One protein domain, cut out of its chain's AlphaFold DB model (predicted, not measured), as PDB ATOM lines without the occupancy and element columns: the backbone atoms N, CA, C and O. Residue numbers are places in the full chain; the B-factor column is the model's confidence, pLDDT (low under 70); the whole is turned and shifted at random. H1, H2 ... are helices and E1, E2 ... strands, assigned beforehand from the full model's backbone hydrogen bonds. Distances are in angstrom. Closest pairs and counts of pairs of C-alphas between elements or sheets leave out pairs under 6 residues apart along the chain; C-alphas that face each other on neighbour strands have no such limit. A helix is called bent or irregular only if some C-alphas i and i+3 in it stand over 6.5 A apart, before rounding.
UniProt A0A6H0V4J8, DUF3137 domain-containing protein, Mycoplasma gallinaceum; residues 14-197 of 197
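This is residues 14 to 197 of the 197 residues of the protein "DUF3137 domain-containing protein" of Mycoplasma gallinaceum (UniProt A0A6H0V4J8). A long, twisted sheet is crossed at one end by the last part of a long helix, H5, while the small helices H2, H3 and H4 gather near that same end. The hairpin of E3 and E4 runs on past the other strands as a two-stranded arm, and residues 163 to 168, of which 166 to 168 belong to H5, stick out. The printed part has 184 residues with seven named strands and five named helices, and along the chain the four strands E1 to E4 come first, then H1, then E5, then the helices H2 to H4, then E6 and E7, and last H5; the class is mixed, helices and strands, and the sheet is branched, with the neighbour pairs E1 and E3, E2 and E3, E3 and E4, E4 and E7, E5 and E6, and E6 and E7, each antiparallel. The whole is compact, with a radius of gyration of the C-alphas of 18.2 A and spans of 56 by 45 by 31 A.

E1, residues 14 to 17, and E2, residues 21 to 25, lie on one side of E3, residues 29 to 42; N 15 and O 37 are 2.8 A apart and N 23 and O 31 2.9 A, within hydrogen-bond range. E4, residues 49 to 61, lies on the other side of E3, with N 36 and O 55 at 2.9 A. E2, E3 and E4 form a meander, each strand the antiparallel neighbour of the one before. H1, residues 63 to 68, only grazes the sheet with residues 63 to 65; it is irregular, C-alphas 64 and 67 being 9.2 A apart. E5, residues 72 to 74, is an edge strand beside E6, residues 135 to 139, with N 74 and O 136 at 2.9 A. H2, residues 90 to 96, only grazes the sheet with residues 93 to 96. H3, residues 103 to 109, is not on the sheet. H4, residues 112 to 125, touches H2 with residues 115 to 119 alone, closest at the C-alphas of Phe 92 and Val 119, 6.0 A. E6 and E7, residues 144 to 151, form a hairpin, with N 137 and O 146 at 2.9 A; E4 is beside E7 too, with N 56 and O 149 at 2.8 A. H5, residues 166 to 195, is on the sheet with its residues 184 to 195; the closest C-alphas of E7 and H5, Phe 147 and Leu 187, are 7.8 A apart. H5 and H4 only just touch, with 3 pairs of C-alphas within 8 A, closest Ala 114 and Phe 193 at 6.6 A. Every O i to N i+4 pair is within range in H2, H3 and H4, against 24 of 26 in H5 and 0 of 2 in H1, where 2 of 3 O i to N i+3 pairs are.

E1 begins at C-alpha 14, (52.319, 71.652, 68.902). E3 is 38.8 A long, E4 37.5 A, E7 22.3 A and H4 20.0 A. H5, 42.8 A, ends at C-alpha 195, (82.533, 72.137, 59.050).

The C-alphas farthest apart, Leu 104 and Val 164, are 57.9 A apart. The printed part has no cut; the links E5 to H2 and E7 to H5 are long. pLDDT is under 70 in residues 77 to 81, 158 to 164 and 193 to 197.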
ATOM      1  N   ILE A  14      51.299  72.193  68.000       95.12
ATOM      2  CA  ILE A  14      52.319  71.652  68.902       95.12
ATOM      3  C   ILE A  14      51.611  71.099  70.139       95.12
ATOM      4  O   ILE A  14      50.829  71.807  70.769       95.12
ATOM      5  N   ILE A  15      51.875  69.836  70.460       95.69
ATOM      6  CA  ILE A  15      51.302  69.138  71.616       95.69
ATOM      7  C   ILE A  15      52.313  69.022  72.748       95.69
ATOM      8  O   ILE A  15      51.943  69.158  73.907       95.69
ATOM      9  N   ASP A  16      53.576  68.768  72.411       93.19
ATOM     10  CA  ASP A  16      54.641  68.602  73.391       93.19
ATOM     11  C   ASP A  16      55.985  69.067  72.822       93.19
ATOM     12  O   ASP A  16      56.219  69.023  71.608       93.19
ATOM     13  N   ILE A  17      56.867  69.516  73.707       93.75
ATOM     14  CA  ILE A  17      58.237  69.913  73.400       93.75
ATOM     15  C   ILE A  17      59.133  69.324  74.482       93.75
ATOM     16  O   ILE A  17      59.052  69.705  75.648       93.75
ATOM     17  N   THR A  18      60.054  68.445  74.096       91.25
ATOM     18  CA  THR A  18      60.999  67.895  75.068       91.25
ATOM     19  C   THR A  18      61.979  68.972  75.543       91.25
ATOM     20  O   THR A  18      62.371  69.840  74.747       91.25
ATOM     21  N   PRO A  19      62.484  68.885  76.787       90.75
ATOM     22  CA  PRO A  19      63.590  69.723  77.228       90.75
ATOM     23  C   PRO A  19      64.791  69.605  76.275       90.75
ATOM     24  O   PRO A  19      65.090  68.498  75.809       90.75
ATOM     25  N   PRO A  20      65.483  70.714  75.962       90.88
ATOM     26  CA  PRO A  20      66.650  70.674  75.096       90.88
ATOM     27  C   PRO A  20      67.795  69.931  75.788       90.88
ATOM     28  O   PRO A  20      68.120  70.206  76.944       90.88
ATOM     29  N   ARG A  21      68.450  69.025  75.064       89.75
ATOM     30  CA  ARG A  21      69.654  68.332  75.537       89.75
ATOM     31  C   ARG A  21      70.872  68.921  74.851       89.75
ATOM     32  O   ARG A  21      70.832  69.188  73.654       89.75
ATOM     33  N   LYS A  22      71.941  69.139  75.613       90.69
ATOM     34  CA  LYS A  22      73.164  69.789  75.135       90.69
ATOM     35  C   LYS A  22      74.330  68.809  75.161       90.69
ATOM     36  O   LYS A  22      74.478  68.059  76.122       90.69
ATOM     37  N   LEU A  23      75.156  68.843  74.125       88.50
ATOM     38  CA  LEU A  23      76.391  68.077  74.002       88.50
ATOM     39  C   LEU A  23      77.461  68.980  73.394       88.50
ATOM     40  O   LEU A  23      77.184  69.704  72.446       88.50
ATOM     41  N   LEU A  24      78.691  68.902  73.891       87.62
ATOM     42  CA  LEU A  24      79.819  69.592  73.280       87.62
ATOM     43  C   LEU A  24      80.572  68.636  72.346       87.62
ATOM     44  O   LEU A  24      81.173  67.664  72.798       87.62
ATOM     45  N   LEU A  25      80.537  68.901  71.040       84.44
ATOM     46  CA  LEU A  25      81.245  68.121  70.026       84.44
ATOM     47  C   LEU A  25      82.655  68.690  69.814       84.44
ATOM     48  O   LEU A  25      82.823  69.893  69.593       84.44
ATOM     49  N   HIS A  26      83.674  67.824  69.869       81.25
ATOM     50  CA  HIS A  26      85.093  68.184  69.694       81.25
ATOM     51  C   HIS A  26      85.578  69.324  70.599       81.25
ATOM     52  O   HIS A  26      86.464  70.084  70.213       81.25
ATOM     53  N   ASN A  27      84.975  69.484  71.781       84.50
ATOM     54  CA  ASN A  27      85.228  70.601  72.698       84.50
ATOM     55  C   ASN A  27      85.040  72.000  72.070       84.50
ATOM     56  O   ASN A  27      85.578  72.978  72.583       84.50
ATOM     57  N   LYS A  28      84.302  72.106  70.954       85.12
ATOM     58  CA  LYS A  28      84.178  73.345  70.164       85.12
ATOM     59  C   LYS A  28      82.746  73.674  69.768       85.12
ATOM     60  O   LYS A  28      82.336  74.820  69.888       85.12
ATOM     61  N   TYR A  29      81.991  72.687  69.294       86.75
ATOM     62  CA  TYR A  29      80.675  72.913  68.700       86.75
ATOM     63  C   TYR A  29      79.577  72.485  69.670       86.75
ATOM     64  O   TYR A  29      79.456  71.302  69.995       86.75
ATOM     65  N   MET A  30      78.773  73.436  70.145       91.44
ATOM     66  CA  MET A  30      77.623  73.127  70.993       91.44
ATOM     67  C   MET A  30      76.513  72.511  70.140       91.44
ATOM     68  O   MET A  30      76.002  73.129  69.209       91.44
ATOM     69  N   VAL A  31      76.118  71.291  70.476       90.25
ATOM     70  CA  VAL A  31      75.013  70.576  69.847       90.25
ATOM     71  C   VAL A  31      73.817  70.600  70.782       90.25
ATOM     72  O   VAL A  31      73.913  70.190  71.937       90.25
ATOM     73  N   VAL A  32      72.675  71.053  70.278       91.00
ATOM     74  CA  VAL A  32      71.400  71.059  70.994       91.00
ATOM     75  C   VAL A  32      70.420  70.150  70.274       91.00
ATOM     76  O   VAL A  32      70.145  70.353  69.093       91.00
ATOM     77  N   THR A  33      69.862  69.172  70.981       90.31
ATOM     78  CA  THR A  33      68.809  68.297  70.460       90.31
ATOM     79  C   THR A  33      67.484  68.578  71.151       90.31
ATOM     80  O   THR A  33      67.437  68.837  72.356       90.31
ATOM     81  N   GLN A  34      66.400  68.581  70.381       92.38
ATOM     82  CA  GLN A  34      65.056  68.839  70.882       92.38
ATOM     83  C   GLN A  34      64.016  68.177  69.984       92.38
ATOM     84  O   GLN A  34      64.076  68.295  68.763       92.38
ATOM     85  N   ASN A  35      63.034  67.522  70.591       92.56
ATOM     86  CA  ASN A  35      61.915  66.917  69.891       92.56
ATOM     87  C   ASN A  35      60.654  67.756  70.106       92.56
ATOM     88  O   ASN A  35      60.407  68.247  71.207       92.56
ATOM     89  N   VAL A  36      59.850  67.902  69.057       93.31
ATOM     90  CA  VAL A  36      58.552  68.582  69.100       93.31
ATOM     91  C   VAL A  36      57.492  67.636  68.556       93.31
ATOM     92  O   VAL A  36      57.622  67.146  67.433       93.31
ATOM     93  N   LEU A  37      56.455  67.368  69.341       93.50
ATOM     94  CA  LEU A  37      55.313  66.567  68.925       93.50
ATOM     95  C   LEU A  37      54.281  67.469  68.259       93.50
ATOM     96  O   LEU A  37      53.734  68.376  68.888       93.50
ATOM     97  N   TYR A  38      53.988  67.182  66.997       93.81
ATOM     98  CA  TYR A  38      52.950  67.851  66.232       93.81
ATOM     99  C   TYR A  38      51.725  66.961  66.082       93.81
ATOM    100  O   TYR A  38      51.845  65.740  65.925       93.81
ATOM    101  N   ARG A  39      50.558  67.603  66.058       94.12
ATOM    102  CA  ARG A  39      49.267  66.987  65.777       94.12
ATOM    103  C   ARG A  39      48.514  67.741  64.699       94.12
ATOM    104  O   ARG A  39      48.363  68.956  64.786       94.12
ATOM    105  N   TRP A  40      47.990  67.014  63.724       92.94
ATOM    106  CA  TRP A  40      47.080  67.557  62.717       92.94
ATOM    107  C   TRP A  40      46.055  66.509  62.298       92.94
ATOM    108  O   TRP A  40      46.182  65.328  62.629       92.94
ATOM    109  N   VAL A  41      45.029  66.946  61.576       91.00
ATOM    110  CA  VAL A  41      44.011  66.067  61.002       91.00
ATOM    111  C   VAL A  41      44.258  65.968  59.502       91.00
ATOM    112  O   VAL A  41      44.345  66.982  58.818       91.00
ATOM    113  N   GLU A  42      44.386  64.751  58.984       87.31
ATOM    114  CA  GLU A  42      44.452  64.491  57.543       87.31
ATOM    115  C   GLU A  42      43.096  64.026  57.015       87.31
ATOM    116  O   GLU A  42      42.425  63.210  57.649       87.31
ATOM    117  N   GLY A  43      42.740  64.480  55.813       80.00
ATOM    118  CA  GLY A  43      41.536  64.061  55.095       80.00
ATOM    119  C   GLY A  43      40.352  65.019  55.245       80.00
ATOM    120  O   GLY A  43      40.417  66.031  55.937       80.00
ATOM    121  N   SER A  44      39.251  64.697  54.564       74.88
ATOM    122  CA  SER A  44      38.012  65.479  54.572       74.88
ATOM    123  C   SER A  44      36.798  64.604  54.903       74.88
ATOM    124  O   SER A  44      36.758  63.405  54.608       74.88
ATOM    125  N   GLY A  45      35.794  65.200  55.554       76.12
ATOM    126  CA  GLY A  45      34.541  64.526  55.903       76.12
ATOM    127  C   GLY A  45      34.726  63.344  56.864       76.12
ATOM    128  O   GLY A  45      35.381  63.464  57.893       76.12
ATOM    129  N   LYS A  46      34.141  62.187  56.533       73.75
ATOM    130  CA  LYS A  46      34.134  60.987  57.397       73.75
ATOM    131  C   LYS A  46      35.478  60.243  57.475       73.75
ATOM    132  O   LYS A  46      35.619  59.357  58.306       73.75
ATOM    133  N   ASN A  47      36.456  60.594  56.636       80.19
ATOM    134  CA  ASN A  47      37.769  59.939  56.576       80.19
ATOM    135  C   ASN A  47      38.877  60.746  57.271       80.19
ATOM    136  O   ASN A  47      40.051  60.612  56.922       80.19
ATOM    137  N   GLN A  48      38.515  61.588  58.240       85.81
ATOM    138  CA  GLN A  48      39.490  62.317  59.041       85.81
ATOM    139  C   GLN A  48      40.312  61.358  59.903       85.81
ATOM    140  O   GLN A  48      39.775  60.496  60.601       85.81
ATOM    141  N   ARG A  49      41.634  61.512  59.858       85.81
ATOM    142  CA  ARG A  49      42.564  60.784  60.721       85.81
ATOM    143  C   ARG A  49      43.442  61.772  61.457       85.81
ATOM    144  O   ARG A  49      44.133  62.573  60.834       85.81
ATOM    145  N   GLU A  50      43.444  61.681  62.779       88.88
ATOM    146  CA  GLU A  50      44.422  62.396  63.584       88.88
ATOM    147  C   GLU A  50      45.810  61.777  63.370       88.88
ATOM    148  O   GLU A  50      45.998  60.557  63.427       88.88
ATOM    149  N   ARG A  51      46.798  62.629  63.111       89.75
ATOM    150  CA  ARG A  51      48.206  62.266  63.023       89.75
ATOM    151  C   ARG A  51      48.954  62.895  64.171       89.75
ATOM    152  O   ARG A  51      48.848  64.093  64.391       89.75
ATOM    153  N   ASN A  52      49.768  62.080  64.830       91.31
ATOM    154  CA  ASN A  52      50.764  62.521  65.791       91.31
ATOM    155  C   ASN A  52      52.144  62.150  65.239       91.31
ATOM    156  O   ASN A  52      52.384  60.989  64.876       91.31
ATOM    157  N   ARG A  53      53.031  63.141  65.107       90.31
ATOM    158  CA  ARG A  53      54.396  62.950  64.599       90.31
ATOM    159  C   ARG A  53      55.387  63.811  65.360       90.31
ATOM    160  O   ARG A  53      55.158  64.998  65.579       90.31
ATOM    161  N   TRP A  54      56.512  63.207  65.707       90.25
ATOM    162  CA  TRP A  54      57.646  63.908  66.285       90.25
ATOM    163  C   TRP A  54      58.489  64.521  65.175       90.25
ATOM    164  O   TRP A  54      58.834  63.831  64.218       90.25
ATOM    165  N   ASN A  55      58.859  65.790  65.316       91.38
ATOM    166  CA  ASN A  55      59.988  66.365  64.601       91.38
ATOM    167  C   ASN A  55      61.172  66.466  65.549       91.38
ATOM    168  O   ASN A  55      61.086  67.104  66.599       91.38
ATOM    169  N   SER A  56      62.266  65.841  65.158       90.69
ATOM    170  CA  SER A  56      63.507  65.831  65.911       90.69
ATOM    171  C   SER A  56      64.444  66.865  65.319       90.69
ATOM    172  O   SER A  56      64.831  66.739  64.159       90.69
ATOM    173  N   TYR A  57      64.813  67.871  66.104       90.38
ATOM    174  CA  TYR A  57      65.747  68.918  65.718       90.38
ATOM    175  C   TYR A  57      67.092  68.698  66.396       90.38
ATOM    176  O   TYR A  57      67.165  68.493  67.606       90.38
ATOM    177  N   ILE A  58      68.167  68.799  65.621       89.69
ATOM    178  CA  ILE A  58      69.540  68.830  66.125       89.69
ATOM    179  C   ILE A  58      70.170  70.080  65.543       89.69
ATOM    180  O   ILE A  58      70.264  70.213  64.326       89.69
ATOM    181  N   LYS A  59      70.567  71.011  66.398       91.19
ATOM    182  CA  LYS A  59      71.235  72.250  66.010       91.19
ATOM    183  C   LYS A  59      72.678  72.164  66.453       91.19
ATOM    184  O   LYS A  59      72.936  71.881  67.618       91.19
ATOM    185  N   VAL A  60      73.592  72.404  65.534       90.62
ATOM    186  CA  VAL A  60      75.014  72.530  65.824       90.62
ATOM    187  C   VAL A  60      75.363  73.988  65.666       90.62
ATOM    188  O   VAL A  60      75.228  74.524  64.570       90.62
ATOM    189  N   ASP A  61      75.743  74.613  66.773       90.31
ATOM    190  CA  ASP A  61      76.269  75.970  66.795       90.31
ATOM    191  C   ASP A  61      77.545  76.006  65.961       90.31
ATOM    192  O   ASP A  61      78.493  75.259  66.215       90.31
ATOM    193  N   THR A  62      77.535  76.844  64.934       88.94
ATOM    194  CA  THR A  62      78.648  77.038  64.015       88.94
ATOM    195  C   THR A  62      79.190  78.457  64.058       88.94
ATOM    196  O   THR A  62      80.005  78.788  63.200       88.94
ATOM    197  N   SER A  63      78.808  79.287  65.034       88.19
ATOM    198  CA  SER A  63      79.252  80.689  65.192       88.19
ATOM    199  C   SER A  63      80.770  80.868  65.054       88.19
ATOM    200  O   SER A  63      81.244  81.818  64.429       88.19
ATOM    201  N   ILE A  64      81.551  79.888  65.518       87.75
ATOM    202  CA  ILE A  64      83.015  79.853  65.381       87.75
ATOM    203  C   ILE A  64      83.521  79.906  63.926       87.75
ATOM    204  O   ILE A  64      84.641  80.355  63.693       87.75
ATOM    205  N   LEU A  65      82.713  79.480  62.949       84.31
ATOM    206  CA  LEU A  65      83.060  79.474  61.525       84.31
ATOM    207  C   LEU A  65      83.017  80.864  60.874       84.31
ATOM    208  O   LEU A  65      83.605  81.033  59.809       84.31
ATOM    209  N   LYS A  66      82.338  81.849  61.480       86.25
ATOM    210  CA  LYS A  66      82.277  83.240  60.998       86.25
ATOM    211  C   LYS A  66      81.968  83.345  59.490       86.25
ATOM    212  O   LYS A  66      80.920  82.902  59.024       86.25
ATOM    213  N   ASP A  67      82.891  83.907  58.715       83.12
ATOM    214  CA  ASP A  67      82.800  84.169  57.279       83.12
ATOM    215  C   ASP A  67      82.751  82.900  56.422       83.12
ATOM    216  O   ASP A  67      82.337  82.956  55.260       83.12
ATOM    217  N   ARG A  68      83.105  81.742  56.984       82.94
ATOM    218  CA  ARG A  68      83.031  80.448  56.298       82.94
ATOM    219  C   ARG A  68      81.614  79.888  56.242       82.94
ATOM    220  O   ARG A  68      81.332  79.026  55.415       82.94
ATOM    221  N   GLN A  69      80.688  80.428  57.034       86.12
ATOM    222  CA  GLN A  69      79.281  80.049  56.957       86.12
ATOM    223  C   GLN A  69      78.641  80.486  55.632       86.12
ATOM    224  O   GLN A  69      78.981  81.515  55.037       86.12
ATOM    225  N   PHE A  70      77.688  79.689  55.158       89.00
ATOM    226  CA  PHE A  70      76.833  80.009  54.017       89.00
ATOM    227  C   PHE A  70      75.561  79.161  54.044       89.00
ATOM    228  O   PHE A  70      75.462  78.190  54.803       89.00
ATOM    229  N   ASN A  71      74.571  79.542  53.236       89.56
ATOM    230  CA  ASN A  71      73.283  78.862  53.223       89.56
ATOM    231  C   ASN A  71      73.328  77.667  52.280       89.56
ATOM    232  O   ASN A  71      73.619  77.824  51.098       89.56
ATOM    233  N   PHE A  72      72.968  76.491  52.779       89.94
ATOM    234  CA  PHE A  72      72.772  75.316  51.938       89.94
ATOM    235  C   PHE A  72      71.739  74.375  52.550       89.94
ATOM    236  O   PHE A  72      71.496  74.407  53.759       89.94
ATOM    237  N   THR A  73      71.154  73.506  51.727       90.56
ATOM    238  CA  THR A  73      70.383  72.358  52.212       90.56
ATOM    239  C   THR A  73      70.752  71.075  51.506       90.56
ATOM    240  O   THR A  73      71.054  71.076  50.315       90.56
ATOM    241  N   LEU A  74      70.635  69.969  52.236       90.06
ATOM    242  CA  LEU A  74      70.756  68.613  51.715       90.06
ATOM    243  C   LEU A  74      69.470  67.838  52.005       90.06
ATOM    244  O   LEU A  74      68.734  68.145  52.948       90.06
ATOM    245  N   PHE A  75      69.202  66.843  51.168       88.81
ATOM    246  CA  PHE A  75      68.036  65.957  51.131       88.81
ATOM    247  C   PHE A  75      66.683  66.649  50.871       88.81
ATOM    248  O   PHE A  75      65.749  66.014  50.375       88.81
ATOM    249  N   ARG A  76      66.575  67.967  51.087       76.81
ATOM    250  CA  ARG A  76      65.454  68.799  50.626       76.81
ATOM    251  C   ARG A  76      65.731  69.359  49.235       76.81
ATOM    252  O   ARG A  76      66.499  70.298  49.085       76.81
ATOM    253  N   GLY A  77      65.046  68.803  48.235       59.88
ATOM    254  CA  GLY A  77      65.159  69.254  46.843       59.88
ATOM    255  C   GLY A  77      64.462  70.579  46.519       59.88
ATOM    256  O   GLY A  77      64.788  71.163  45.494       59.88
ATOM    257  N   ASN A  78      63.550  71.055  47.378       62.34
ATOM    258  CA  ASN A  78      62.909  72.368  47.264       62.34
ATOM    259  C   ASN A  78      63.205  73.176  48.527       62.34
ATOM    260  O   ASN A  78      62.784  72.797  49.623       62.34
ATOM    261  N   ASN A  79      63.925  74.281  48.369       66.44
ATOM    262  CA  ASN A  79      64.310  75.159  49.460       66.44
ATOM    263  C   ASN A  79      64.117  76.621  49.035       66.44
ATOM    264  O   ASN A  79      64.679  77.018  48.020       66.44
ATOM    265  N   PRO A  80      63.384  77.444  49.801       65.25
ATOM    266  CA  PRO A  80      63.263  78.874  49.515       65.25
ATOM    267  C   PRO A  80      64.566  79.662  49.745       65.25
ATOM    268  O   PRO A  80      64.640  80.827  49.375       65.25
ATOM    269  N   LEU A  81      65.589  79.062  50.368       67.62
ATOM    270  CA  LEU A  81      66.842  79.739  50.734       67.62
ATOM    271  C   LEU A  81      67.952  79.640  49.670       67.62
ATOM    272  O   LEU A  81      69.072  80.082  49.928       67.62
ATOM    273  N   GLY A  82      67.688  79.045  48.504       81.19
ATOM    274  CA  GLY A  82      68.695  78.905  47.453       81.19
ATOM    275  C   GLY A  82      68.206  78.158  46.218       81.19
ATOM    276  O   GLY A  82      67.109  77.609  46.192       81.19
ATOM    277  N   ASN A  83      69.059  78.112  45.198       89.19
ATOM    278  CA  ASN A  83      68.789  77.389  43.961       89.19
ATOM    279  C   ASN A  83      69.365  75.976  44.037       89.19
ATOM    280  O   ASN A  83      70.346  75.721  44.739       89.19
ATOM    281  N   LYS A  84      68.756  75.046  43.300       91.38
ATOM    282  CA  LYS A  84      69.313  73.705  43.129       91.38
ATOM    283  C   LYS A  84      70.619  73.801  42.345       91.38
ATOM    284  O   LYS A  84      70.627  74.341  41.244       91.38
ATOM    285  N   VAL A  85      71.687  73.223  42.886       91.31
ATOM    286  CA  VAL A  85      73.012  73.219  42.251       91.31
ATOM    287  C   VAL A  85      73.363  71.806  41.818       91.31
ATOM    288  O   VAL A  85      73.126  70.845  42.550       91.31
ATOM    289  N   LYS A  86      73.926  71.683  40.613       94.44
ATOM    290  CA  LYS A  86      74.471  70.427  40.100       94.44
ATOM    291  C   LYS A  86      75.996  70.438  40.254       94.44
ATOM    292  O   LYS A  86      76.673  71.259  39.637       94.44
ATOM    293  N   LEU A  87      76.511  69.525  41.074       94.12
ATOM    294  CA  LEU A  87      77.943  69.244  41.211       94.12
ATOM    295  C   LEU A  87      78.384  68.147  40.230       94.12
ATOM    296  O   LEU A  87      77.575  67.617  39.469       94.12
ATOM    297  N   GLU A  88      79.662  67.800  40.237       95.00
ATOM    298  CA  GLU A  88      80.300  66.908  39.267       95.00
ATOM    299  C   GLU A  88      79.823  65.448  39.399       95.00
ATOM    300  O   GLU A  88      79.784  64.714  38.415       95.00
ATOM    301  N   ASN A  89      79.408  65.018  40.598       96.00
ATOM    302  CA  ASN A  89      78.965  63.646  40.850       96.00
ATOM    303  C   ASN A  89      77.432  63.501  40.720       96.00
ATOM    304  O   ASN A  89      76.663  63.924  41.587       96.00
ATOM    305  N   ASP A  90      76.965  62.844  39.653       96.50
ATOM    306  CA  ASP A  90      75.530  62.646  39.383       96.50
ATOM    307  C   ASP A  90      74.800  61.853  40.478       96.50
ATOM    308  O   ASP A  90      73.645  62.150  40.809       96.50
ATOM    309  N   ARG A  91      75.468  60.865  41.087       95.81
ATOM    310  CA  ARG A  91      74.884  60.077  42.180       95.81
ATOM    311  C   ARG A  91      74.709  60.929  43.432       95.81
ATOM    312  O   ARG A  91      73.646  60.871  44.051       95.81
ATOM    313  N   PHE A  92      75.697  61.762  43.751       95.06
ATOM    314  CA  PHE A  92      75.601  62.746  44.825       95.06
ATOM    315  C   PHE A  92      74.408  63.685  44.594       95.06
ATOM    316  O   PHE A  92      73.528  63.793  45.448       95.06
ATOM    317  N   ASN A  93      74.303  64.284  43.404       94.38
ATOM    318  CA  ASN A  93      73.201  65.190  43.065       94.38
ATOM    319  C   ASN A  93      71.819  64.534  43.231       94.38
ATOM    320  O   ASN A  93      70.873  65.174  43.698       94.38
ATOM    321  N   LYS A  94      71.698  63.251  42.862       92.81
ATOM    322  CA  LYS A  94      70.451  62.480  42.972       92.81
ATOM    323  C   LYS A  94      70.040  62.226  44.424       92.81
ATOM    324  O   LYS A  94      68.856  62.349  44.740       92.81
ATOM    325  N   ILE A  95      70.996  61.863  45.278       91.94
ATOM    326  CA  ILE A  95      70.757  61.517  46.686       91.94
ATOM    327  C   ILE A  95      70.528  62.784  47.512       91.94
ATOM    328  O   ILE A  95      69.495  62.933  48.162       91.94
ATOM    329  N   PHE A  96      71.477  63.716  47.451       91.06
ATOM    330  CA  PHE A  96      71.541  64.846  48.371       91.06
ATOM    331  C   PHE A  96      70.724  66.048  47.917       91.06
ATOM    332  O   PHE A  96      70.429  66.896  48.750       91.06
ATOM    333  N   LYS A  97      70.328  66.135  46.637       92.06
ATOM    334  CA  LYS A  97      69.435  67.190  46.110       92.06
ATOM    335  C   LYS A  97      69.804  68.589  46.629       92.06
ATOM    336  O   LYS A  97      68.954  69.317  47.135       92.06
ATOM    337  N   LEU A  98      71.091  68.907  46.545       91.44
ATOM    338  CA  LEU A  98      71.702  70.094  47.124       91.44
ATOM    339  C   LEU A  98      71.050  71.387  46.612       91.44
ATOM    340  O   LEU A  98      70.852  71.562  45.406       91.44
ATOM    341  N   THR A  99      70.800  72.322  47.528       92.75
ATOM    342  CA  THR A  99      70.488  73.716  47.188       92.75
ATOM    343  C   THR A  99      71.393  74.670  47.960       92.75
ATOM    344  O   THR A  99      71.813  74.354  49.073       92.75
ATOM    345  N   THR A 100      71.716  75.824  47.382       91.81
ATOM    346  CA  THR A 100      72.539  76.867  48.018       91.81
ATOM    347  C   THR A 100      72.294  78.219  47.346       91.81
ATOM    348  O   THR A 100      71.791  78.284  46.224       91.81
ATOM    349  N   ASN A 101      72.644  79.308  48.027       91.19
ATOM    350  CA  ASN A 101      72.747  80.642  47.425       91.19
ATOM    351  C   ASN A 101      74.196  81.028  47.074       91.19
ATOM    352  O   ASN A 101      74.436  82.127  46.581       91.19
ATOM    353  N   ASN A 102      75.162  80.151  47.352       91.62
ATOM    354  CA  ASN A 102      76.580  80.372  47.104       91.62
ATOM    355  C   ASN A 102      77.200  79.124  46.460       91.62
ATOM    356  O   ASN A 102      77.597  78.176  47.145       91.62
ATOM    357  N   GLU A 103      77.255  79.122  45.127       92.06
ATOM    358  CA  GLU A 103      77.799  78.000  44.356       92.06
ATOM    359  C   GLU A 103      79.308  77.814  44.548       92.06
ATOM    360  O   GLU A 103      79.805  76.691  44.527       92.06
ATOM    361  N   LEU A 104      80.050  78.902  44.762       91.75
ATOM    362  CA  LEU A 104      81.498  78.826  44.937       91.75
ATOM    363  C   LEU A 104      81.847  78.092  46.236       91.75
ATOM    364  O   LEU A 104      82.603  77.122  46.217       91.75
ATOM    365  N   LYS A 105      81.234  78.502  47.352       90.62
ATOM    366  CA  LYS A 105      81.471  77.876  48.660       90.62
ATOM    367  C   LYS A 105      81.030  76.417  48.691       90.62
ATOM    368  O   LYS A 105      81.723  75.586  49.271       90.62
ATOM    369  N   ILE A 106      79.919  76.067  48.035       90.75
ATOM    370  CA  ILE A 106      79.472  74.669  48.033       90.75
ATOM    371  C   ILE A 106      80.404  73.758  47.227       90.75
ATOM    372  O   ILE A 106      80.608  72.615  47.628       90.75
ATOM    373  N   ARG A 107      81.014  74.258  46.141       90.94
ATOM    374  CA  ARG A 107      82.032  73.524  45.367       90.94
ATOM    375  C   ARG A 107      83.342  73.365  46.139       90.94
ATOM    376  O   ARG A 107      84.012  72.351  45.997       90.94
ATOM    377  N   GLN A 108      83.683  74.336  46.988       89.44
ATOM    378  CA  GLN A 108      84.815  74.216  47.914       89.44
ATOM    379  C   GLN A 108      84.536  73.186  49.019       89.44
ATOM    380  O   GLN A 108      85.429  72.432  49.391       89.44
ATOM    381  N   MET A 109      83.295  73.128  49.514       88.69
ATOM    382  CA  MET A 109      82.879  72.193  50.564       88.69
ATOM    383  C   MET A 109      82.816  70.751  50.045       88.69
ATOM    384  O   MET A 109      83.314  69.825  50.680       88.69
ATOM    385  N   TYR A 110      82.215  70.559  48.870       91.31
ATOM    386  CA  TYR A 110      82.049  69.256  48.234       91.31
ATOM    387  C   TYR A 110      83.044  69.055  47.096       91.31
ATOM    388  O   TYR A 110      82.684  69.030  45.922       91.31
ATOM    389  N   THR A 111      84.304  68.840  47.470       91.12
ATOM    390  CA  THR A 111      85.321  68.322  46.547       91.12
ATOM    391  C   THR A 111      84.925  66.932  46.016       91.12
ATOM    392  O   THR A 111      84.100  66.251  46.640       91.12
ATOM    393  N   PRO A 112      85.523  66.448  44.906       92.31
ATOM    394  CA  PRO A 112      85.263  65.100  44.394       92.31
ATOM    395  C   PRO A 112      85.350  64.006  45.467       92.31
ATOM    396  O   PRO A 112      84.417  63.218  45.621       92.31
ATOM    397  N   LEU A 113      86.397  64.042  46.298       90.56
ATOM    398  CA  LEU A 113      86.577  63.101  47.404       90.56
ATOM    399  C   LEU A 113      85.463  63.215  48.458       90.56
ATOM    400  O   LEU A 113      84.960  62.198  48.939       90.56
ATOM    401  N   ALA A 114      85.052  64.434  48.822       90.81
ATOM    402  CA  ALA A 114      83.979  64.644  49.796       90.81
ATOM    403  C   ALA A 114      82.629  64.124  49.277       90.81
ATOM    404  O   ALA A 114      81.866  63.515  50.034       90.81
ATOM    405  N   MET A 115      82.344  64.311  47.984       92.44
ATOM    406  CA  MET A 115      81.145  63.766  47.342       92.44
ATOM    407  C   MET A 115      81.156  62.237  47.329       92.44
ATOM    408  O   MET A 115      80.169  61.621  47.735       92.44
ATOM    409  N   GLU A 116      82.259  61.619  46.908       93.25
ATOM    410  CA  GLU A 116      82.406  60.160  46.882       93.25
ATOM    411  C   GLU A 116      82.277  59.553  48.278       93.25
ATOM    412  O   GLU A 116      81.518  58.603  48.473       93.25
ATOM    413  N   THR A 117      82.939  60.158  49.266       91.62
ATOM    414  CA  THR A 117      82.873  59.702  50.659       91.62
ATOM    415  C   THR A 117      81.456  59.834  51.211       91.62
ATOM    416  O   THR A 117      80.958  58.903  51.843       91.62
ATOM    417  N   SER A 118      80.758  60.938  50.921       91.31
ATOM    418  CA  SER A 118      79.364  61.138  51.342       91.31
ATOM    419  C   SER A 118      78.423  60.092  50.736       91.31
ATOM    420  O   SER A 118      77.559  59.561  51.434       91.31
ATOM    421  N   VAL A 119      78.594  59.770  49.450       93.50
ATOM    422  CA  VAL A 119      77.802  58.741  48.758       93.50
ATOM    423  C   VAL A 119      78.088  57.353  49.331       93.50
ATOM    424  O   VAL A 119      77.148  56.644  49.687       93.50
ATOM    425  N   ALA A 120      79.362  56.985  49.479       91.94
ATOM    426  CA  ALA A 120      79.759  55.699  50.044       91.94
ATOM    427  C   ALA A 120      79.227  55.524  51.474       91.94
ATOM    428  O   ALA A 120      78.693  54.468  51.820       91.94
ATOM    429  N   TRP A 121      79.315  56.582  52.286       88.88
ATOM    430  CA  TRP A 121      78.788  56.599  53.644       88.88
ATOM    431  C   TRP A 121      77.266  56.424  53.676       88.88
ATOM    432  O   TRP A 121      76.754  55.575  54.407       88.88
ATOM    433  N   TYR A 122      76.541  57.163  52.831       91.44
ATOM    434  CA  TYR A 122      75.094  57.016  52.674       91.44
ATOM    435  C   TYR A 122      74.713  55.581  52.279       91.44
ATOM    436  O   TYR A 122      73.869  54.965  52.926       91.44
ATOM    437  N   ASP A 123      75.341  55.012  51.249       91.56
ATOM    438  CA  ASP A 123      74.985  53.681  50.747       91.56
ATOM    439  C   ASP A 123      75.214  52.579  51.781       91.56
ATOM    440  O   ASP A 123      74.387  51.667  51.912       91.56
ATOM    441  N   LYS A 124      76.324  52.680  52.518       90.00
ATOM    442  CA  LYS A 124      76.713  51.710  53.536       90.00
ATOM    443  C   LYS A 124      75.788  51.768  54.751       90.00
ATOM    444  O   LYS A 124      75.318  50.728  55.209       90.00
ATOM    445  N   GLU A 125      75.492  52.970  55.243       89.00
ATOM    446  CA  GLU A 125      74.912  53.136  56.579       89.00
ATOM    447  C   GLU A 125      73.414  53.446  56.599       89.00
ATOM    448  O   GLU A 125      72.762  53.234  57.623       89.00
ATOM    449  N   ARG A 126      72.807  53.853  55.473       87.06
ATOM    450  CA  ARG A 126      71.383  54.248  55.421       87.06
ATOM    451  C   ARG A 126      70.390  53.189  55.919       87.06
ATOM    452  O   ARG A 126      69.252  53.515  56.237       87.06
ATOM    453  N   LYS A 127      70.778  51.910  55.944       85.88
ATOM    454  CA  LYS A 127      69.924  50.808  56.427       85.88
ATOM    455  C   LYS A 127      69.980  50.625  57.948       85.88
ATOM    456  O   LYS A 127      69.093  49.980  58.501       85.88
ATOM    457  N   ASN A 128      71.000  51.180  58.600       83.25
ATOM    458  CA  ASN A 128      71.302  50.981  60.019       83.25
ATOM    459  C   ASN A 128      70.846  52.159  60.898       83.25
ATOM    460  O   ASN A 128      70.900  52.081  62.124       83.25
ATOM    461  N   VAL A 129      70.390  53.250  60.279       84.44
ATOM    462  CA  VAL A 129      69.989  54.492  60.948       84.44
ATOM    463  C   VAL A 129      68.471  54.657  60.943       84.44
ATOM    464  O   VAL A 129      67.792  54.212  60.020       84.44
ATOM    465  N   LYS A 130      67.931  55.347  61.953       81.75
ATOM    466  CA  LYS A 130      66.505  55.714  62.004       81.75
ATOM    467  C   LYS A 130      66.136  56.681  60.876       81.75
ATOM    468  O   LYS A 130      65.022  56.642  60.360       81.75
ATOM    469  N   PHE A 131      67.083  57.540  60.496       82.56
ATOM    470  CA  PHE A 131      66.863  58.690  59.624       82.56
ATOM    471  C   PHE A 131      67.933  58.758  58.522       82.56
ATOM    472  O   PHE A 131      68.929  59.462  58.684       82.56
ATOM    473  N   PRO A 132      67.774  58.035  57.400       82.50
ATOM    474  CA  PRO A 132      68.791  58.012  56.345       82.50
ATOM    475  C   PRO A 132      68.842  59.278  55.495       82.50
ATOM    476  O   PRO A 132      69.904  59.607  54.972       82.50
ATOM    477  N   GLU A 133      67.713  59.979  55.361       86.75
ATOM    478  CA  GLU A 133      67.567  61.208  54.569       86.75
ATOM    479  C   GLU A 133      67.031  62.345  55.458       86.75
ATOM    480  O   GLU A 133      65.904  62.812  55.289       86.75
ATOM    481  N   PRO A 134      67.793  62.758  56.485       86.38
ATOM    482  CA  PRO A 134      67.431  63.885  57.333       86.38
ATOM    483  C   PRO A 134      67.472  65.175  56.511       86.38
ATOM    484  O   PRO A 134      68.355  65.363  55.681       86.38
ATOM    485  N   SER A 135      66.568  66.112  56.773       88.06
ATOM    486  CA  SER A 135      66.721  67.450  56.206       88.06
ATOM    487  C   SER A 135      67.891  68.135  56.901       88.06
ATOM    488  O   SER A 135      67.841  68.320  58.115       88.06
ATOM    489  N   ILE A 136      68.907  68.529  56.136       89.56
ATOM    490  CA  ILE A 136      70.059  69.290  56.633       89.56
ATOM    491  C   ILE A 136      69.951  70.696  56.067       89.56
ATOM    492  O   ILE A 136      69.751  70.856  54.865       89.56
ATOM    493  N   SER A 137      70.078  71.706  56.918       89.38
ATOM    494  CA  SER A 137      70.035  73.110  56.514       89.38
ATOM    495  C   SER A 137      71.050  73.931  57.292       89.38
ATOM    496  O   SER A 137      71.039  73.899  58.521       89.38
ATOM    497  N   SER A 138      71.862  74.705  56.585       88.06
ATOM    498  CA  SER A 138      72.682  75.775  57.147       88.06
ATOM    499  C   SER A 138      72.032  77.114  56.826       88.06
ATOM    500  O   SER A 138      71.650  77.352  55.677       88.06
ATOM    501  N   ILE A 139      71.892  77.974  57.835       83.12
ATOM    502  CA  ILE A 139      71.433  79.355  57.666       83.12
ATOM    503  C   ILE A 139      72.479  80.248  58.324       83.12
ATOM    504  O   ILE A 139      72.526  80.334  59.548       83.12
ATOM    505  N   ALA A 140      73.303  80.913  57.514       80.62
ATOM    506  CA  ALA A 140      74.437  81.707  57.981       80.62
ATOM    507  C   ALA A 140      74.016  82.804  58.970       80.62
ATOM    508  O   ALA A 140      74.644  82.985  60.001       80.62
ATOM    509  N   SER A 141      72.880  83.471  58.739       80.00
ATOM    510  CA  SER A 141      72.369  84.495  59.666       80.00
ATOM    511  C   SER A 141      71.943  83.960  61.035       80.00
ATOM    512  O   SER A 141      71.624  84.746  61.924       80.00
ATOM    513  N   ARG A 142      71.872  82.638  61.202       80.75
ATOM    514  CA  ARG A 142      71.488  81.994  62.457       80.75
ATOM    515  C   ARG A 142      72.630  81.237  63.120       80.75
ATOM    516  O   ARG A 142      72.399  80.657  64.175       80.75
ATOM    517  N   GLU A 143      73.809  81.216  62.502       87.56
ATOM    518  CA  GLU A 143      75.022  80.624  63.067       87.56
ATOM    519  C   GLU A 143      74.855  79.166  63.525       87.56
ATOM    520  O   GLU A 143      75.461  78.727  64.501       87.56
ATOM    521  N   TYR A 144      74.015  78.395  62.827       87.00
ATOM    522  CA  TYR A 144      73.870  76.968  63.085       87.00
ATOM    523  C   TYR A 144      73.664  76.153  61.808       87.00
ATOM    524  O   TYR A 144      73.046  76.598  60.833       87.00
ATOM    525  N   VAL A 145      74.083  74.890  61.874       89.38
ATOM    526  CA  VAL A 145      73.595  73.827  60.989       89.38
ATOM    527  C   VAL A 145      72.516  73.048  61.726       89.38
ATOM    528  O   VAL A 145      72.701  72.623  62.865       89.38
ATOM    529  N   MET A 146      71.366  72.868  61.089       89.81
ATOM    530  CA  MET A 146      70.221  72.165  61.651       89.81
ATOM    531  C   MET A 146      69.913  70.900  60.866       89.81
ATOM    532  O   MET A 146      69.757  70.933  59.645       89.81
ATOM    533  N   PHE A 147      69.739  69.812  61.603       89.38
ATOM    534  CA  PHE A 147      69.136  68.574  61.142       89.38
ATOM    535  C   PHE A 147      67.702  68.543  61.639       89.38
ATOM    536  O   PHE A 147      67.438  68.851  62.804       89.38
ATOM    537  N   SER A 148      66.785  68.151  60.768       88.94
ATOM    538  CA  SER A 148      65.408  67.874  61.151       88.94
ATOM    539  C   SER A 148      64.933  66.578  60.519       88.94
ATOM    540  O   SER A 148      65.130  66.373  59.315       88.94
ATOM    541  N   ASN A 149      64.280  65.728  61.302       87.06
ATOM    542  CA  ASN A 149      63.628  64.532  60.788       87.06
ATOM    543  C   ASN A 149      62.279  64.295  61.469       87.06
ATOM    544  O   ASN A 149      62.140  64.492  62.676       87.06
ATOM    545  N   ILE A 150      61.301  63.862  60.677       86.12
ATOM    546  CA  ILE A 150      59.942  63.595  61.130       86.12
ATOM    547  C   ILE A 150      59.752  62.085  61.264       86.12
ATOM    548  O   ILE A 150      59.932  61.337  60.305       86.12
ATOM    549  N   GLY A 151      59.342  61.648  62.452       81.69
ATOM    550  CA  GLY A 151      59.167  60.243  62.787       81.69
ATOM    551  C   GLY A 151      57.961  59.982  63.684       81.69
ATOM    552  O   GLY A 151      57.288  60.890  64.171       81.69
ATOM    553  N   GLU A 152      57.676  58.700  63.903       78.06
ATOM    554  CA  GLU A 152      56.650  58.266  64.866       78.06
ATOM    555  C   GLU A 152      57.135  58.360  66.315       78.06
ATOM    556  O   GLU A 152      56.326  58.373  67.238       78.06
ATOM    557  N   LYS A 153      58.452  58.454  66.499       77.06
ATOM    558  CA  LYS A 153      59.152  58.486  67.778       77.06
ATOM    559  C   LYS A 153      60.098  59.677  67.823       77.06
ATOM    560  O   LYS A 153      60.613  60.085  66.779       77.06
ATOM    561  N   GLY A 154      60.322  60.219  69.017       74.94
ATOM    562  CA  GLY A 154      61.327  61.260  69.226       74.94
ATOM    563  C   GLY A 154      62.740  60.696  69.084       74.94
ATOM    564  O   GLY A 154      62.991  59.532  69.392       74.94
ATOM    565  N   PHE A 155      63.678  61.510  68.617       81.69
ATOM    566  CA  PHE A 155      65.083  61.128  68.542       81.69
ATOM    567  C   PHE A 155      65.749  61.182  69.918       81.69
ATOM    568  O   PHE A 155      65.561  62.147  70.662       81.69
ATOM    569  N   MET A 156      66.548  60.162  70.249       76.38
ATOM    570  CA  MET A 156      67.164  59.979  71.573       76.38
ATOM    571  C   MET A 156      66.161  59.948  72.742       76.38
ATOM    572  O   MET A 156      66.542  60.154  73.899       76.38
ATOM    573  N   ASN A 157      64.877  59.716  72.477       73.25
ATOM    574  CA  ASN A 157      63.900  59.445  73.521       73.25
ATOM    575  C   ASN A 157      63.862  57.937  73.750       73.25
ATOM    576  O   ASN A 157      63.638  57.185  72.809       73.25
ATOM    577  N   LEU A 158      64.079  57.511  74.996       59.44
ATOM    578  CA  LEU A 158      63.936  56.107  75.366       59.44
ATOM    579  C   LEU A 158      62.452  55.748  75.350       59.44
ATOM    580  O   LEU A 158      61.716  56.073  76.281       59.44
ATOM    581  N   ASP A 159      62.022  55.076  74.287       57.28
ATOM    582  CA  ASP A 159      60.639  54.636  74.145       57.28
ATOM    583  C   ASP A 159      60.488  53.192  74.630       57.28
ATOM    584  O   ASP A 159      60.825  52.230  73.928       57.28
ATOM    585  N   PHE A 160      59.932  53.027  75.827       57.56
ATOM    586  CA  PHE A 160      59.684  51.712  76.409       57.56
ATOM    587  C   PHE A 160      58.412  51.088  75.828       57.56
ATOM    588  O   PHE A 160      57.306  51.595  76.007       57.56
ATOM    589  N   ALA A 161      58.551  49.942  75.162       56.91
ATOM    590  CA  ALA A 161      57.409  49.079  74.891       56.91
ATOM    591  C   ALA A 161      57.183  48.185  76.115       56.91
ATOM    592  O   ALA A 161      57.990  47.296  76.387       56.91
ATOM    593  N   PHE A 162      56.098  48.408  76.859       56.75
ATOM    594  CA  PHE A 162      55.726  47.522  77.959       56.75
ATOM    595  C   PHE A 162      55.383  46.134  77.399       56.75
ATOM    596  O   PHE A 162      54.472  45.976  76.587       56.75
ATOM    597  N   SER A 163      56.146  45.117  77.801       65.88
ATOM    598  CA  SER A 163      55.902  43.719  77.449       65.88
ATOM    599  C   SER A 163      56.075  42.848  78.683       65.88
ATOM    600  O   SER A 163      56.969  43.081  79.489       65.88
ATOM    601  N   VAL A 164      55.260  41.796  78.791       64.62
ATOM    602  CA  VAL A 164      55.336  40.808  79.882       64.62
ATOM    603  C   VAL A 164      56.684  40.062  79.881       64.62
ATOM    604  O   VAL A 164      57.109  39.536  80.903       64.62
ATOM    605  N   LYS A 165      57.393  40.026  78.743       79.50
ATOM    606  CA  LYS A 165      58.698  39.361  78.610       79.50
ATOM    607  C   LYS A 165      59.838  40.376  78.723       79.50
ATOM    608  O   LYS A 165      60.115  41.091  77.759       79.50
ATOM    609  N   SER A 166      60.535  40.374  79.857       79.25
ATOM    610  CA  SER A 166      61.674  41.260  80.160       79.25
ATOM    611  C   SER A 166      62.754  41.267  79.070       79.25
ATOM    612  O   SER A 166      63.239  42.330  78.691       79.25
ATOM    613  N   GLU A 167      63.072  40.112  78.480       84.94
ATOM    614  CA  GLU A 167      64.068  40.002  77.404       84.94
ATOM    615  C   GLU A 167      63.677  40.800  76.147       84.94
ATOM    616  O   GLU A 167      64.522  41.425  75.503       84.94
ATOM    617  N   LYS A 168      62.383  40.823  75.798       82.31
ATOM    618  CA  LYS A 168      61.890  41.609  74.656       82.31
ATOM    619  C   LYS A 168      62.010  43.105  74.926       82.31
ATOM    620  O   LYS A 168      62.375  43.849  74.019       82.31
ATOM    621  N   VAL A 169      61.731  43.523  76.160       80.38
ATOM    622  CA  VAL A 169      61.880  44.917  76.594       80.38
ATOM    623  C   VAL A 169      63.351  45.328  76.539       80.38
ATOM    624  O   VAL A 169      63.677  46.333  75.915       80.38
ATOM    625  N   PHE A 170      64.254  44.514  77.091       84.00
ATOM    626  CA  PHE A 170      65.694  44.776  77.058       84.00
ATOM    627  C   PHE A 170      66.233  44.885  75.625       84.00
ATOM    628  O   PHE A 170      66.888  45.868  75.283       84.00
ATOM    629  N   LYS A 171      65.897  43.926  74.750       84.62
ATOM    630  CA  LYS A 171      66.285  43.966  73.330       84.62
ATOM    631  C   LYS A 171      65.768  45.220  72.624       84.62
ATOM    632  O   LYS A 171      66.484  45.780  71.798       84.62
ATOM    633  N   ALA A 172      64.550  45.664  72.937       81.19
ATOM    634  CA  ALA A 172      63.996  46.895  72.382       81.19
ATOM    635  C   ALA A 172      64.785  48.130  72.842       81.19
ATOM    636  O   ALA A 172      65.165  48.929  71.993       81.19
ATOM    637  N   ILE A 173      65.097  48.238  74.139       82.31
ATOM    638  CA  ILE A 173      65.886  49.345  74.709       82.31
ATOM    639  C   ILE A 173      67.284  49.399  74.084       82.31
ATOM    640  O   ILE A 173      67.700  50.442  73.589       82.31
ATOM    641  N   VAL A 174      68.003  48.273  74.056       85.56
ATOM    642  CA  VAL A 174      69.363  48.220  73.496       85.56
ATOM    643  C   VAL A 174      69.359  48.590  72.016       85.56
ATOM    644  O   VAL A 174      70.198  49.371  71.572       85.56
ATOM    645  N   LYS A 175      68.393  48.072  71.247       83.94
ATOM    646  CA  LYS A 175      68.252  48.414  69.828       83.94
ATOM    647  C   LYS A 175      67.968  49.903  69.628       83.94
ATOM    648  O   LYS A 175      68.494  50.488  68.685       83.94
ATOM    649  N   ASP A 176      67.141  50.495  70.484       82.69
ATOM    650  CA  ASP A 176      66.786  51.909  70.422       82.69
ATOM    651  C   ASP A 176      68.003  52.803  70.695       82.69
ATOM    652  O   ASP A 176      68.350  53.627  69.850       82.69
ATOM    653  N   ILE A 177      68.735  52.529  71.783       84.06
ATOM    654  CA  ILE A 177      69.989  53.213  72.139       84.06
ATOM    655  C   ILE A 177      71.021  53.085  71.015       84.06
ATOM    656  O   ILE A 177      71.631  54.081  70.618       84.06
ATOM    657  N   TYR A 178      71.218  51.871  70.494       85.44
ATOM    658  CA  TYR A 178      72.173  51.613  69.419       85.44
ATOM    659  C   TYR A 178      71.802  52.393  68.158       85.44
ATOM    660  O   TYR A 178      72.638  53.091  67.588       85.44
ATOM    661  N   SER A 179      70.537  52.321  67.740       83.88
ATOM    662  CA  SER A 179      70.073  52.984  66.526       83.88
ATOM    663  C   SER A 179      70.093  54.509  66.655       83.88
ATOM    664  O   SER A 179      70.464  55.179  65.694       83.88
ATOM    665  N   ASP A 180      69.766  55.070  67.823       84.38
ATOM    666  CA  ASP A 180      69.864  56.513  68.072       84.38
ATOM    667  C   ASP A 180      71.305  57.004  68.073       84.38
ATOM    668  O   ASP A 180      71.622  57.972  67.381       84.38
ATOM    669  N   SER A 181      72.189  56.310  68.789       85.38
ATOM    670  CA  SER A 181      73.612  56.656  68.850       85.38
ATOM    671  C   SER A 181      74.251  56.579  67.464       85.38
ATOM    672  O   SER A 181      74.964  57.493  67.046       85.38
ATOM    673  N   PHE A 182      73.939  55.524  66.708       87.31
ATOM    674  CA  PHE A 182      74.445  55.349  65.354       87.31
ATOM    675  C   PHE A 182      73.868  56.381  64.379       87.31
ATOM    676  O   PHE A 182      74.597  56.928  63.555       87.31
ATOM    677  N   SER A 183      72.581  56.718  64.511       87.25
ATOM    678  CA  SER A 183      71.969  57.802  63.735       87.25
ATOM    679  C   SER A 183      72.634  59.137  64.052       87.25
ATOM    680  O   SER A 183      72.951  59.879  63.135       87.25
ATOM    681  N   PHE A 184      72.924  59.435  65.320       86.56
ATOM    682  CA  PHE A 184      73.633  60.658  65.694       86.56
ATOM    683  C   PHE A 184      75.029  60.733  65.065       86.56
ATOM    684  O   PHE A 184      75.384  61.747  64.466       86.56
ATOM    685  N   TYR A 185      75.789  59.637  65.132       85.56
ATOM    686  CA  TYR A 185      77.095  59.529  64.486       85.56
ATOM    687  C   TYR A 185      77.005  59.721  62.963       85.56
ATOM    688  O   TYR A 185      77.779  60.480  62.380       85.56
ATOM    689  N   TYR A 186      76.007  59.108  62.324       87.31
ATOM    690  CA  TYR A 186      75.731  59.268  60.897       87.31
ATOM    691  C   TYR A 186      75.461  60.731  60.510       87.31
ATOM    692  O   TYR A 186      75.983  61.200  59.501       87.31
ATOM    693  N   LEU A 187      74.714  61.480  61.328       85.31
ATOM    694  CA  LEU A 187      74.473  62.913  61.107       85.31
ATOM    695  C   LEU A 187      75.750  63.746  61.263       85.31
ATOM    696  O   LEU A 187      76.018  64.635  60.453       85.31
ATOM    697  N   ILE A 188      76.562  63.432  62.274       80.88
ATOM    698  CA  ILE A 188      77.846  64.095  62.512       80.88
ATOM    699  C   ILE A 188      78.833  63.857  61.365       80.88
ATOM    700  O   ILE A 188      79.629  64.746  61.059       80.88
ATOM    701  N   ALA A 189      78.784  62.708  60.693       82.56
ATOM    702  CA  ALA A 189      79.626  62.463  59.524       82.56
ATOM    703  C   ALA A 189      79.350  63.481  58.402       82.56
ATOM    704  O   ALA A 189      80.289  64.034  57.835       82.56
ATOM    705  N   PHE A 190      78.081  63.824  58.141       79.12
ATOM    706  CA  PHE A 190      77.753  64.890  57.184       79.12
ATOM    707  C   PHE A 190      78.196  66.272  57.662       79.12
ATOM    708  O   PHE A 190      78.622  67.086  56.843       79.12
ATOM    709  N   LEU A 191      78.156  66.522  58.978       76.00
ATOM    710  CA  LEU A 191      78.705  67.754  59.546       76.00
ATOM    711  C   LEU A 191      80.192  67.895  59.276       76.00
ATOM    712  O   LEU A 191      80.616  68.984  58.914       76.00
ATOM    713  N   HIS A 192      80.974  66.827  59.426       73.75
ATOM    714  CA  HIS A 192      82.420  66.901  59.227       73.75
ATOM    715  C   HIS A 192      82.774  67.414  57.832       73.75
ATOM    716  O   HIS A 192      83.635  68.276  57.722       73.75
ATOM    717  N   PHE A 193      82.055  66.993  56.789       68.56
ATOM    718  CA  PHE A 193      82.261  67.549  55.447       68.56
ATOM    719  C   PHE A 193      81.882  69.033  55.354       68.56
ATOM    720  O   PHE A 193      82.531  69.784  54.636       68.56
ATOM    721  N   SER A 194      80.862  69.471  56.099       62.00
ATOM    722  CA  SER A 194      80.406  70.867  56.084       62.00
ATOM    723  C   SER A 194      81.190  71.833  56.980       62.00
ATOM    724  O   SER A 194      81.188  73.031  56.720       62.00
ATOM    725  N   LEU A 195      81.840  71.333  58.035       61.16
ATOM    726  CA  LEU A 195      82.533  72.137  59.050       61.16
ATOM    727  C   LEU A 195      84.044  72.260  58.800       61.16
ATOM    728  O   LEU A 195      84.710  72.995  59.522       61.16
ATOM    729  N   TYR A 196      84.598  71.520  57.833       55.31
ATOM    730  CA  TYR A 196      86.037  71.517  57.531       55.31
ATOM    731  C   TYR A 196      86.486  72.590  56.530       55.31
ATOM    732  O   TYR A 196      87.650  72.580  56.125       55.31
ATOM    733  N   LEU A 197      85.601  73.524  56.165       46.41
ATOM    734  CA  LEU A 197      86.020  74.778  55.542       46.41
ATOM    735  C   LEU A 197      86.467  75.765  56.599       46.41
ATOM    736  O   LEU A 197      85.700  76.090  57.529       46.41
TER     737      LEU A 197